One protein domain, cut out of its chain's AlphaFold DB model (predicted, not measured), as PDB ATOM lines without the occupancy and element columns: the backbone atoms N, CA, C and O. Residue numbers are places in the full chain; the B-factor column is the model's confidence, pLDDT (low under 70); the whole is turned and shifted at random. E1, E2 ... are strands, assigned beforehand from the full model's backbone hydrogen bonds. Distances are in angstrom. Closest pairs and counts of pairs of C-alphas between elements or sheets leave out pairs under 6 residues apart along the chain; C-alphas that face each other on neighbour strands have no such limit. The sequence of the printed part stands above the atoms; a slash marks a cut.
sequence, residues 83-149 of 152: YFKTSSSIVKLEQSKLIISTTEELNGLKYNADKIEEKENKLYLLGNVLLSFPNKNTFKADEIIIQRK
ATOM      1  N   TYR A  83      78.041 109.115 117.394       39.78
ATOM      2  CA  TYR A  83      78.665 107.825 117.138       39.78
ATOM      3  C   TYR A  83      77.615 106.719 117.091       39.78
ATOM      4  O   TYR A  83      76.683 106.691 117.895       39.78
ATOM      5  N   PHE A  84      77.791 105.794 116.153       45.41
ATOM      6  CA  PHE A  84      77.011 104.569 116.033       45.41
ATOM      7  C   PHE A  84      77.916 103.396 116.324       45.41
ATOM      8  O   PHE A  84      78.986 103.257 115.731       45.41
ATOM      9  N   LYS A  85      77.483 102.554 117.258       38.03
ATOM     10  CA  LYS A  85      78.152 101.301 117.570       38.03
ATOM     11  C   LYS A  85      77.319 100.172 116.983       38.03
ATOM     12  O   LYS A  85      76.170  99.988 117.374       38.03
ATOM     13  N   THR A  86      77.896  99.443 116.042       45.50
ATOM     14  CA  THR A  86      77.352  98.169 115.568       45.50
ATOM     15  C   THR A  86      78.064  97.021 116.289       45.50
ATOM     16  O   THR A  86      78.946  97.255 117.120       45.50
ATOM     17  N   SER A  87      77.690  95.775 115.997       49.12
ATOM     18  CA  SER A  87      78.373  94.593 116.537       49.12
ATOM     19  C   SER A  87      79.861  94.537 116.168       49.12
ATOM     20  O   SER A  87      80.640  94.008 116.955       49.12
ATOM     21  N   SER A  88      80.262  95.112 115.028       48.16
ATOM     22  CA  SER A  88      81.625  94.992 114.487       48.16
ATOM     23  C   SER A  88      82.334  96.313 114.169       48.16
ATOM     24  O   SER A  88      83.516  96.318 113.821       48.16
ATOM     25  N   SER A  89      81.658  97.457 114.311       53.12
ATOM     26  CA  SER A  89      82.256  98.759 114.006       53.12
ATOM     27  C   SER A  89      81.773  99.896 114.899       53.12
ATOM     28  O   SER A  89      80.653  99.901 115.417       53.12
ATOM     29  N   ILE A  90      82.648 100.887 115.056       52.91
ATOM     30  CA  ILE A  90      82.329 102.192 115.633       52.91
ATOM     31  C   ILE A  90      82.437 103.213 114.507       52.91
ATOM     32  O   ILE A  90      83.484 103.345 113.873       52.91
ATOM     33  N   VAL A  91      81.347 103.932 114.266       56.00
ATOM     34  CA  VAL A  91      81.255 104.967 113.240       56.00
ATOM     35  C   VAL A  91      81.045 106.301 113.935       56.00
ATOM     36  O   VAL A  91      80.031 106.478 114.602       56.00
ATOM     37  N   LYS A  92      81.991 107.232 113.807       55.19
ATOM     38  CA  LYS A  92      81.911 108.585 114.372       55.19
ATOM     39  C   LYS A  92      81.697 109.598 113.255       55.19
ATOM     40  O   LYS A  92      82.433 109.592 112.269       55.19
ATOM     41  N   LEU A  93      80.720 110.479 113.435       51.84
ATOM     42  CA  LEU A  93      80.467 111.606 112.550       51.84
ATOM     43  C   LEU A  93      80.942 112.896 113.216       51.84
ATOM     44  O   LEU A  93      80.538 113.266 114.322       51.84
ATOM     45  N   GLU A  94      81.801 113.595 112.497       56.03
ATOM     46  CA  GLU A  94      82.158 114.987 112.716       56.03
ATOM     47  C   GLU A  94      81.604 115.782 111.521       56.03
ATOM     48  O   GLU A  94      81.410 115.216 110.451       56.03
ATOM     49  N   GLN A  95      81.291 117.071 111.687       54.28
ATOM     50  CA  GLN A  95      80.416 117.844 110.775       54.28
ATOM     51  C   GLN A  95      80.736 117.759 109.262       54.28
ATOM     52  O   GLN A  95      79.837 117.982 108.460       54.28
ATOM     53  N   SER A  96      81.970 117.411 108.884       64.38
ATOM     54  CA  SER A  96      82.419 117.178 107.499       64.38
ATOM     55  C   SER A  96      83.251 115.894 107.334       64.38
ATOM     56  O   SER A  96      83.850 115.676 106.282       64.38
ATOM     57  N   LYS A  97      83.332 115.055 108.373       60.69
ATOM     58  CA  LYS A  97      84.277 113.941 108.466       60.69
ATOM     59  C   LYS A  97      83.625 112.692 109.049       60.69
ATOM     60  O   LYS A  97      83.093 112.722 110.155       60.69
ATOM     61  N   LEU A  98      83.715 111.574 108.335       69.44
ATOM     62  CA  LEU A  98      83.319 110.257 108.836       69.44
ATOM     63  C   LEU A  98      84.555 109.477 109.277       69.44
ATOM     64  O   LEU A  98      85.524 109.390 108.531       69.44
ATOM     65  N   ILE A  99      84.517 108.858 110.452       68.62
ATOM     66  CA  ILE A  99      85.558 107.928 110.897       68.62
ATOM     67  C   ILE A  99      84.910 106.571 111.146       68.62
ATOM     68  O   ILE A  99      84.006 106.455 111.971       68.62
ATOM     69  N   ILE A 100      85.377 105.548 110.437       73.62
ATOM     70  CA  ILE A 100      84.939 104.159 110.566       73.62
ATOM     71  C   ILE A 100      86.093 103.368 111.167       73.62
ATOM     72  O   ILE A 100      87.146 103.249 110.549       73.62
ATOM     73  N   SER A 101      85.893 102.801 112.350       71.31
ATOM     74  CA  SER A 101      86.819 101.839 112.949       71.31
ATOM     75  C   SER A 101      86.162 100.463 112.949       71.31
ATOM     76  O   SER A 101      85.109 100.286 113.564       71.31
ATOM     77  N   THR A 102      86.769  99.501 112.256       66.12
ATOM     78  CA  THR A 102      86.225  98.145 112.060       66.12
ATOM     79  C   THR A 102      87.228  97.077 112.489       66.12
ATOM     80  O   THR A 102      88.430  97.241 112.286       66.12
ATOM     81  N   THR A 103      86.738  95.981 113.071       55.94
ATOM     82  CA  THR A 103      87.513  94.744 113.294       55.94
ATOM     83  C   THR A 103      87.357  93.728 112.162       55.94
ATOM     84  O   THR A 103      88.040  92.714 112.162       55.94
ATOM     85  N   GLU A 104      86.453  93.981 111.216       57.88
ATOM     86  CA  GLU A 104      86.147  93.106 110.080       57.88
ATOM     87  C   GLU A 104      86.604  93.735 108.757       57.88
ATOM     88  O   GLU A 104      86.642  94.966 108.616       57.88
ATOM     89  N   GLU A 105      86.904  92.892 107.765       55.53
ATOM     90  CA  GLU A 105      87.077  93.332 106.380       55.53
ATOM     91  C   GLU A 105      85.782  93.968 105.869       55.53
ATOM     92  O   GLU A 105      84.704  93.373 105.907       55.53
ATOM     93  N   LEU A 106      85.887  95.189 105.350       61.81
ATOM     94  CA  LEU A 106      84.755  95.924 104.794       61.81
ATOM     95  C   LEU A 106      84.456  95.459 103.367       61.81
ATOM     96  O   LEU A 106      84.593  96.206 102.395       61.81
ATOM     97  N   ASN A 107      84.060  94.196 103.247       58.22
ATOM     98  CA  ASN A 107      83.731  93.584 101.974       58.22
ATOM     99  C   ASN A 107      82.421  94.178 101.430       58.22
ATOM    100  O   ASN A 107      81.374  94.145 102.075       58.22
ATOM    101  N   GLY A 108      82.493  94.764 100.230       66.19
ATOM    102  CA  GLY A 108      81.335  95.326  99.526       66.19
ATOM    103  C   GLY A 108      81.035  96.808  99.782       66.19
ATOM    104  O   GLY A 108      80.012  97.293  99.294       66.19
ATOM    105  N   LEU A 109      81.900  97.552 100.487       73.56
ATOM    106  CA  LEU A 109      81.808  99.016 100.494       73.56
ATOM    107  C   LEU A 109      82.110  99.571  99.100       73.56
ATOM    108  O   LEU A 109      83.139  99.255  98.505       73.56
ATOM    109  N   LYS A 110      81.237 100.448  98.604       82.00
ATOM    110  CA  LYS A 110      81.507 101.240  97.398       82.00
ATOM    111  C   LYS A 110      81.761 102.674  97.811       82.00
ATOM    112  O   LYS A 110      80.973 103.232  98.569       82.00
ATOM    113  N   TYR A 111      82.825 103.276  97.307       85.19
ATOM    114  CA  TYR A 111      83.137 104.669  97.587       85.19
ATOM    115  C   TYR A 111      83.579 105.409  96.330       85.19
ATOM    116  O   TYR A 111      84.135 104.816  95.409       85.19
ATOM    117  N   ASN A 112      83.316 106.711  96.316       86.81
ATOM    118  CA  ASN A 112      83.834 107.669  95.349       86.81
ATOM    119  C   ASN A 112      84.434 108.851  96.118       86.81
ATOM    120  O   ASN A 112      83.843 109.272  97.111       86.81
ATOM    121  N   ALA A 113      85.589 109.353  95.691       89.25
ATOM    122  CA  ALA A 113      86.299 110.464  96.321       89.25
ATOM    123  C   ALA A 113      87.188 111.167  95.293       89.25
ATOM    124  O   ALA A 113      87.700 110.516  94.381       89.25
ATOM    125  N   ASP A 114      87.430 112.465  95.483       90.38
ATOM    126  CA  ASP A 114      88.343 113.234  94.627       90.38
ATOM    127  C   ASP A 114      89.797 112.754  94.790       90.38
ATOM    128  O   ASP A 114      90.590 112.777  93.846       90.38
ATOM    129  N   LYS A 115      90.156 112.296  95.995       93.31
ATOM    130  CA  LYS A 115      91.475 111.752  96.319       93.31
ATOM    131  C   LYS A 115      91.378 110.581  97.294       93.31
ATOM    132  O   LYS A 115      90.615 110.615  98.258       93.31
ATOM    133  N   ILE A 116      92.203 109.563  97.056       92.38
ATOM    134  CA  ILE A 116      92.314 108.363  97.889       92.38
ATOM    135  C   ILE A 116      93.767 108.234  98.358       92.38
ATOM    136  O   ILE A 116      94.683 108.263  97.536       92.38
ATOM    137  N   GLU A 117      93.985 108.099  99.665       92.56
ATOM    138  CA  GLU A 117      95.298 107.812 100.255       92.56
ATOM    139  C   GLU A 117      95.198 106.612 101.202       92.56
ATOM    140  O   GLU A 117      94.301 106.553 102.036       92.56
ATOM    141  N   GLU A 118      96.141 105.675 101.128       89.50
ATOM    142  CA  GLU A 118      96.267 104.584 102.101       89.50
ATOM    143  C   GLU A 118      97.580 104.764 102.866       89.50
ATOM    144  O   GLU A 118      98.647 104.921 102.268       89.50
ATOM    145  N   LYS A 119      97.492 104.830 104.196       86.81
ATOM    146  CA  LYS A 119      98.641 104.993 105.094       86.81
ATOM    147  C   LYS A 119      98.446 104.100 106.308       86.81
ATOM    148  O   LYS A 119      97.435 104.221 107.000       86.81
ATOM    149  N   GLU A 120      99.435 103.250 106.577       85.44
ATOM    150  CA  GLU A 120      99.364 102.244 107.643       85.44
ATOM    151  C   GLU A 120      98.081 101.400 107.484       85.44
ATOM    152  O   GLU A 120      97.824 100.873 106.407       85.44
ATOM    153  N   ASN A 121      97.238 101.342 108.519       84.38
ATOM    154  CA  ASN A 121      95.962 100.622 108.527       84.38
ATOM    155  C   ASN A 121      94.750 101.533 108.299       84.38
ATOM    156  O   ASN A 121      93.639 101.244 108.758       84.38
ATOM    157  N   LYS A 122      94.958 102.675 107.637       86.38
ATOM    158  CA  LYS A 122      93.919 103.674 107.381       86.38
ATOM    159  C   LYS A 122      93.798 103.982 105.894       86.38
ATOM    160  O   LYS A 122      94.775 104.331 105.235       86.38
ATOM    161  N   LEU A 123      92.565 103.931 105.404       87.31
ATOM    162  CA  LEU A 123      92.162 104.429 104.096       87.31
ATOM    163  C   LEU A 123      91.506 105.801 104.271       87.31
ATOM    164  O   LEU A 123      90.512 105.937 104.985       87.31
ATOM    165  N   TYR A 124      92.066 106.806 103.616       88.81
ATOM    166  CA  TYR A 124      91.595 108.181 103.601       88.81
ATOM    167  C   TYR A 124      90.935 108.461 102.255       88.81
ATOM    168  O   TYR A 124      91.563 108.360 101.202       88.81
ATOM    169  N   LEU A 125      89.668 108.839 102.302       88.75
ATOM    170  CA  LEU A 125      88.890 109.317 101.174       88.75
ATOM    171  C   LEU A 125      88.688 110.815 101.387       88.75
ATOM    172  O   LEU A 125      88.204 111.221 102.444       88.75
ATOM    173  N   LEU A 126      89.092 111.636 100.425       88.19
ATOM    174  CA  LEU A 126      89.155 113.088 100.570       88.19
ATOM    175  C   LEU A 126      88.487 113.770  99.377       88.19
ATOM    176  O   LEU A 126      88.714 113.377  98.235       88.19
ATOM    177  N   GLY A 127      87.725 114.826  99.659       79.12
ATOM    178  CA  GLY A 127      87.027 115.644  98.671       79.12
ATOM    179  C   GLY A 127      85.760 114.974  98.144       79.12
ATOM    180  O   GLY A 127      85.817 113.890  97.564       79.12
ATOM    181  N   ASN A 128      84.613 115.626  98.379       77.75
ATOM    182  CA  ASN A 128      83.286 115.237  97.881       77.75
ATOM    183  C   ASN A 128      82.983 113.734  97.978       77.75
ATOM    184  O   ASN A 128      82.416 113.132  97.062       77.75
ATOM    185  N   VAL A 129      83.349 113.121  99.099       77.44
ATOM    186  CA  VAL A 129      83.303 111.676  99.264       77.44
ATOM    187  C   VAL A 129      81.863 111.201  99.344       77.44
ATOM    188  O   VAL A 129      81.068 111.723 100.126       77.44
ATOM    189  N   LEU A 130      81.549 110.156  98.584       78.81
ATOM    190  CA  LEU A 130      80.306 109.406  98.677       78.81
ATOM    191  C   LEU A 130      80.624 107.952  99.030       78.81
ATOM    192  O   LEU A 130      81.227 107.238  98.234       78.81
ATOM    193  N   LEU A 131      80.190 107.497 100.202       74.88
ATOM    194  CA  LEU A 131      80.316 106.117 100.666       74.88
ATOM    195  C   LEU A 131      78.956 105.423 100.624       74.88
ATOM    196  O   LEU A 131      77.969 105.960 101.107       74.88
ATOM    197  N   SER A 132      78.904 104.214 100.081       74.50
ATOM    198  CA  SER A 132      77.701 103.385 100.007       74.50
ATOM    199  C   SER A 132      77.914 102.076 100.756       74.50
ATOM    200  O   SER A 132      78.825 101.303 100.441       74.50
ATOM    201  N   PHE A 133      77.039 101.818 101.723       70.50
ATOM    202  CA  PHE A 133      76.986 100.565 102.463       70.50
ATOM    203  C   PHE A 133      76.123  99.526 101.719       70.50
ATOM    204  O   PHE A 133      75.182  99.898 101.007       70.50
ATOM    205  N   PRO A 134      76.375  98.215 101.906       63.75
ATOM    206  CA  PRO A 134      75.602  97.145 101.260       63.75
ATOM    207  C   PRO A 134      74.088  97.210 101.519       63.75
ATOM    208  O   PRO A 134      73.289  96.800 100.680       63.75
ATOM    209  N   ASN A 135      73.676  97.778 102.654       59.62
ATOM    210  CA  ASN A 135      72.276  97.962 103.047       59.62
ATOM    211  C   ASN A 135      71.596  99.197 102.412       59.62
ATOM    212  O   ASN A 135      70.563  99.639 102.906       59.62
ATOM    213  N   LYS A 136      72.153  99.731 101.314       53.06
ATOM    214  CA  LYS A 136      71.671 100.899 100.548       53.06
ATOM    215  C   LYS A 136      71.777 102.256 101.250       53.06
ATOM    216  O   LYS A 136      71.363 103.257 100.666       53.06
ATOM    217  N   ASN A 137      72.366 102.335 102.440       57.91
ATOM    218  CA  ASN A 137      72.642 103.630 103.055       57.91
ATOM    219  C   ASN A 137      73.839 104.286 102.362       57.91
ATOM    220  O   ASN A 137      74.888 103.662 102.192       57.91
ATOM    221  N   THR A 138      73.675 105.546 101.967       60.69
ATOM    222  CA  THR A 138      74.752 106.357 101.393       60.69
ATOM    223  C   THR A 138      75.110 107.484 102.348       60.69
ATOM    224  O   THR A 138      74.256 108.005 103.064       60.69
ATOM    225  N   PHE A 139      76.390 107.827 102.393       66.75
ATOM    226  CA  PHE A 139      76.924 108.870 103.246       66.75
ATOM    227  C   PHE A 139      77.801 109.802 102.427       66.75
ATOM    228  O   PHE A 139      78.659 109.333 101.679       66.75
ATOM    229  N   LYS A 140      77.593 111.110 102.576       69.06
ATOM    230  CA  LYS A 140      78.386 112.135 101.900       69.06
ATOM    231  C   LYS A 140      79.172 112.948 102.925       69.06
ATOM    232  O   LYS A 140      78.589 113.403 103.905       69.06
ATOM    233  N   ALA A 141      80.468 113.122 102.694       70.75
ATOM    234  CA  ALA A 141      81.353 113.913 103.548       70.75
ATOM    235  C   ALA A 141      82.522 114.501 102.756       70.75
ATOM    236  O   ALA A 141      82.856 114.013 101.681       70.75
ATOM    237  N   ASP A 142      83.172 115.525 103.301       75.56
ATOM    238  CA  ASP A 142      84.399 116.071 102.709       75.56
ATOM    239  C   ASP A 142      85.598 115.146 102.972       75.56
ATOM    240  O   ASP A 142      86.544 115.103 102.187       75.56
ATOM    241  N   GLU A 143      85.549 114.382 104.064       79.25
ATOM    242  CA  GLU A 143      86.576 113.421 104.458       79.25
ATOM    243  C   GLU A 143      85.931 112.148 105.031       79.25
ATOM    244  O   GLU A 143      85.027 112.206 105.864       79.25
ATOM    245  N   ILE A 144      86.412 110.973 104.627       82.62
ATOM    246  CA  ILE A 144      86.079 109.695 105.266       82.62
ATOM    247  C   ILE A 144      87.372 108.946 105.567       82.62
ATOM    248  O   ILE A 144      88.174 108.694 104.674       82.62
ATOM    249  N   ILE A 145      87.561 108.555 106.824       84.44
ATOM    250  CA  ILE A 145      88.681 107.730 107.272       84.44
ATOM    251  C   ILE A 145      88.150 106.359 107.652       84.44
ATOM    252  O   ILE A 145      87.274 106.237 108.506       84.44
ATOM    253  N   ILE A 146      88.728 105.322 107.065       84.56
ATOM    254  CA  ILE A 146      88.429 103.934 107.383       84.56
ATOM    255  C   ILE A 146      89.670 103.312 108.010       84.56
ATOM    256  O   ILE A 146      90.669 103.094 107.334       84.56
ATOM    257  N   GLN A 147      89.607 103.027 109.305       83.75
ATOM    258  CA  GLN A 147      90.656 102.352 110.054       83.75
ATOM    259  C   GLN A 147      90.330 100.863 110.179       83.75
ATOM    260  O   GLN A 147      89.358 100.484 110.842       83.75
ATOM    261  N   ARG A 148      91.169 100.025 109.568       76.88
ATOM    262  CA  ARG A 148      91.172  98.576 109.778       76.88
ATOM    263  C   ARG A 148      91.899  98.309 111.097       76.88
ATOM    264  O   ARG A 148      92.968  98.868 111.335       76.88
ATOM    265  N   LYS A 149      91.302  97.540 112.004       66.50
ATOM    266  CA  LYS A 149      92.001  97.098 113.213       66.50
ATOM    267  C   LYS A 149      92.857  95.885 112.853       66.50
ATOM    268  O   LYS A 149      92.357  94.994 112.176       66.50
TER     269      LYS A 149
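What this domain is: This is residues 83 to 149 of the 152 residues of an uncharacterized protein of Sunxiuqinia elliptica (UniProt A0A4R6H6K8). A single twisted sheet of seven strands folds over on itself like an open V, at sharp bends in its two longest strands, E6 and E7. The larger wing holds E1, E2, E3, E5, the first part of E6 and the last part of E7; the smaller wing is E4 with the last part of E6 and the first part of E7, and residues 103 to 109 cross from E3 to E4 at the open side. The 67 printed residues have no named helix and seven named strands, E1 to E7 in order; the class is all strand and the branched sheet is mixed. The whole is compact and rounded, with a radius of gyration of the C-alphas of 11.0 A and spans of 30 by 27 by 23 A.

Where its parts are: E1, residues 83 to 85, begins at C-alpha 83 (78.665, 107.825, 117.138) and is 6.6 A long. E2, residues 89 to 94, and E3, residues 97 to 102, are each 16.3 A long. E4, residues 110 to 112, is 7.1 A long and begins at C-alpha 110 (81.507, 101.240, 97.398). E5, residues 115 to 119, is 13.2 A long. E6, residues 122 to 132, is 17.8 A from first to last C-alpha and bends by 120 degrees at residue 128. E7, residues 138 to 148, is 20.0 A, bends by 111 degrees at residue 142, and ends at C-alpha 148 (91.172, 98.576, 109.778).

How they stand to each other: E1, E2 and E3 form a meander, each strand the antiparallel neighbour of the one before. In the hairpin of E1 and E2, N 84 and O 91 are 2.8 A apart; in the hairpin of E2 and E3, N 92 and O 99 are 2.8 A apart. E3 and E7 are parallel at 38 degrees, with N 100 and O 145 at 2.8 A. E5, E6 and E7 form a second meander. E6 has three neighbours: E4 and E5 on one side, beside residues 129 to 132 and 122 to 126, and E7 on the other side. E4 and E6 are antiparallel, with N 112 and O 130 at 2.9 A. In the hairpin of E5 and E6, N 117 and O 124 are 2.9 A apart; in that of E6 and E7, N 125 and O 144 are 2.8 A apart. E1, E4 and E5 are edge strands. E3 and E4 are apart.

The domain as a whole: The C-alphas of Ser 87 and Asp 114, the two farthest apart, are 30.4 A from each other. The printed part has no cut and no long link. Mean pLDDT of the printed part is 70.4; residues 83 to 99, 102 to 108, 134 to 140 and 149 are under 70.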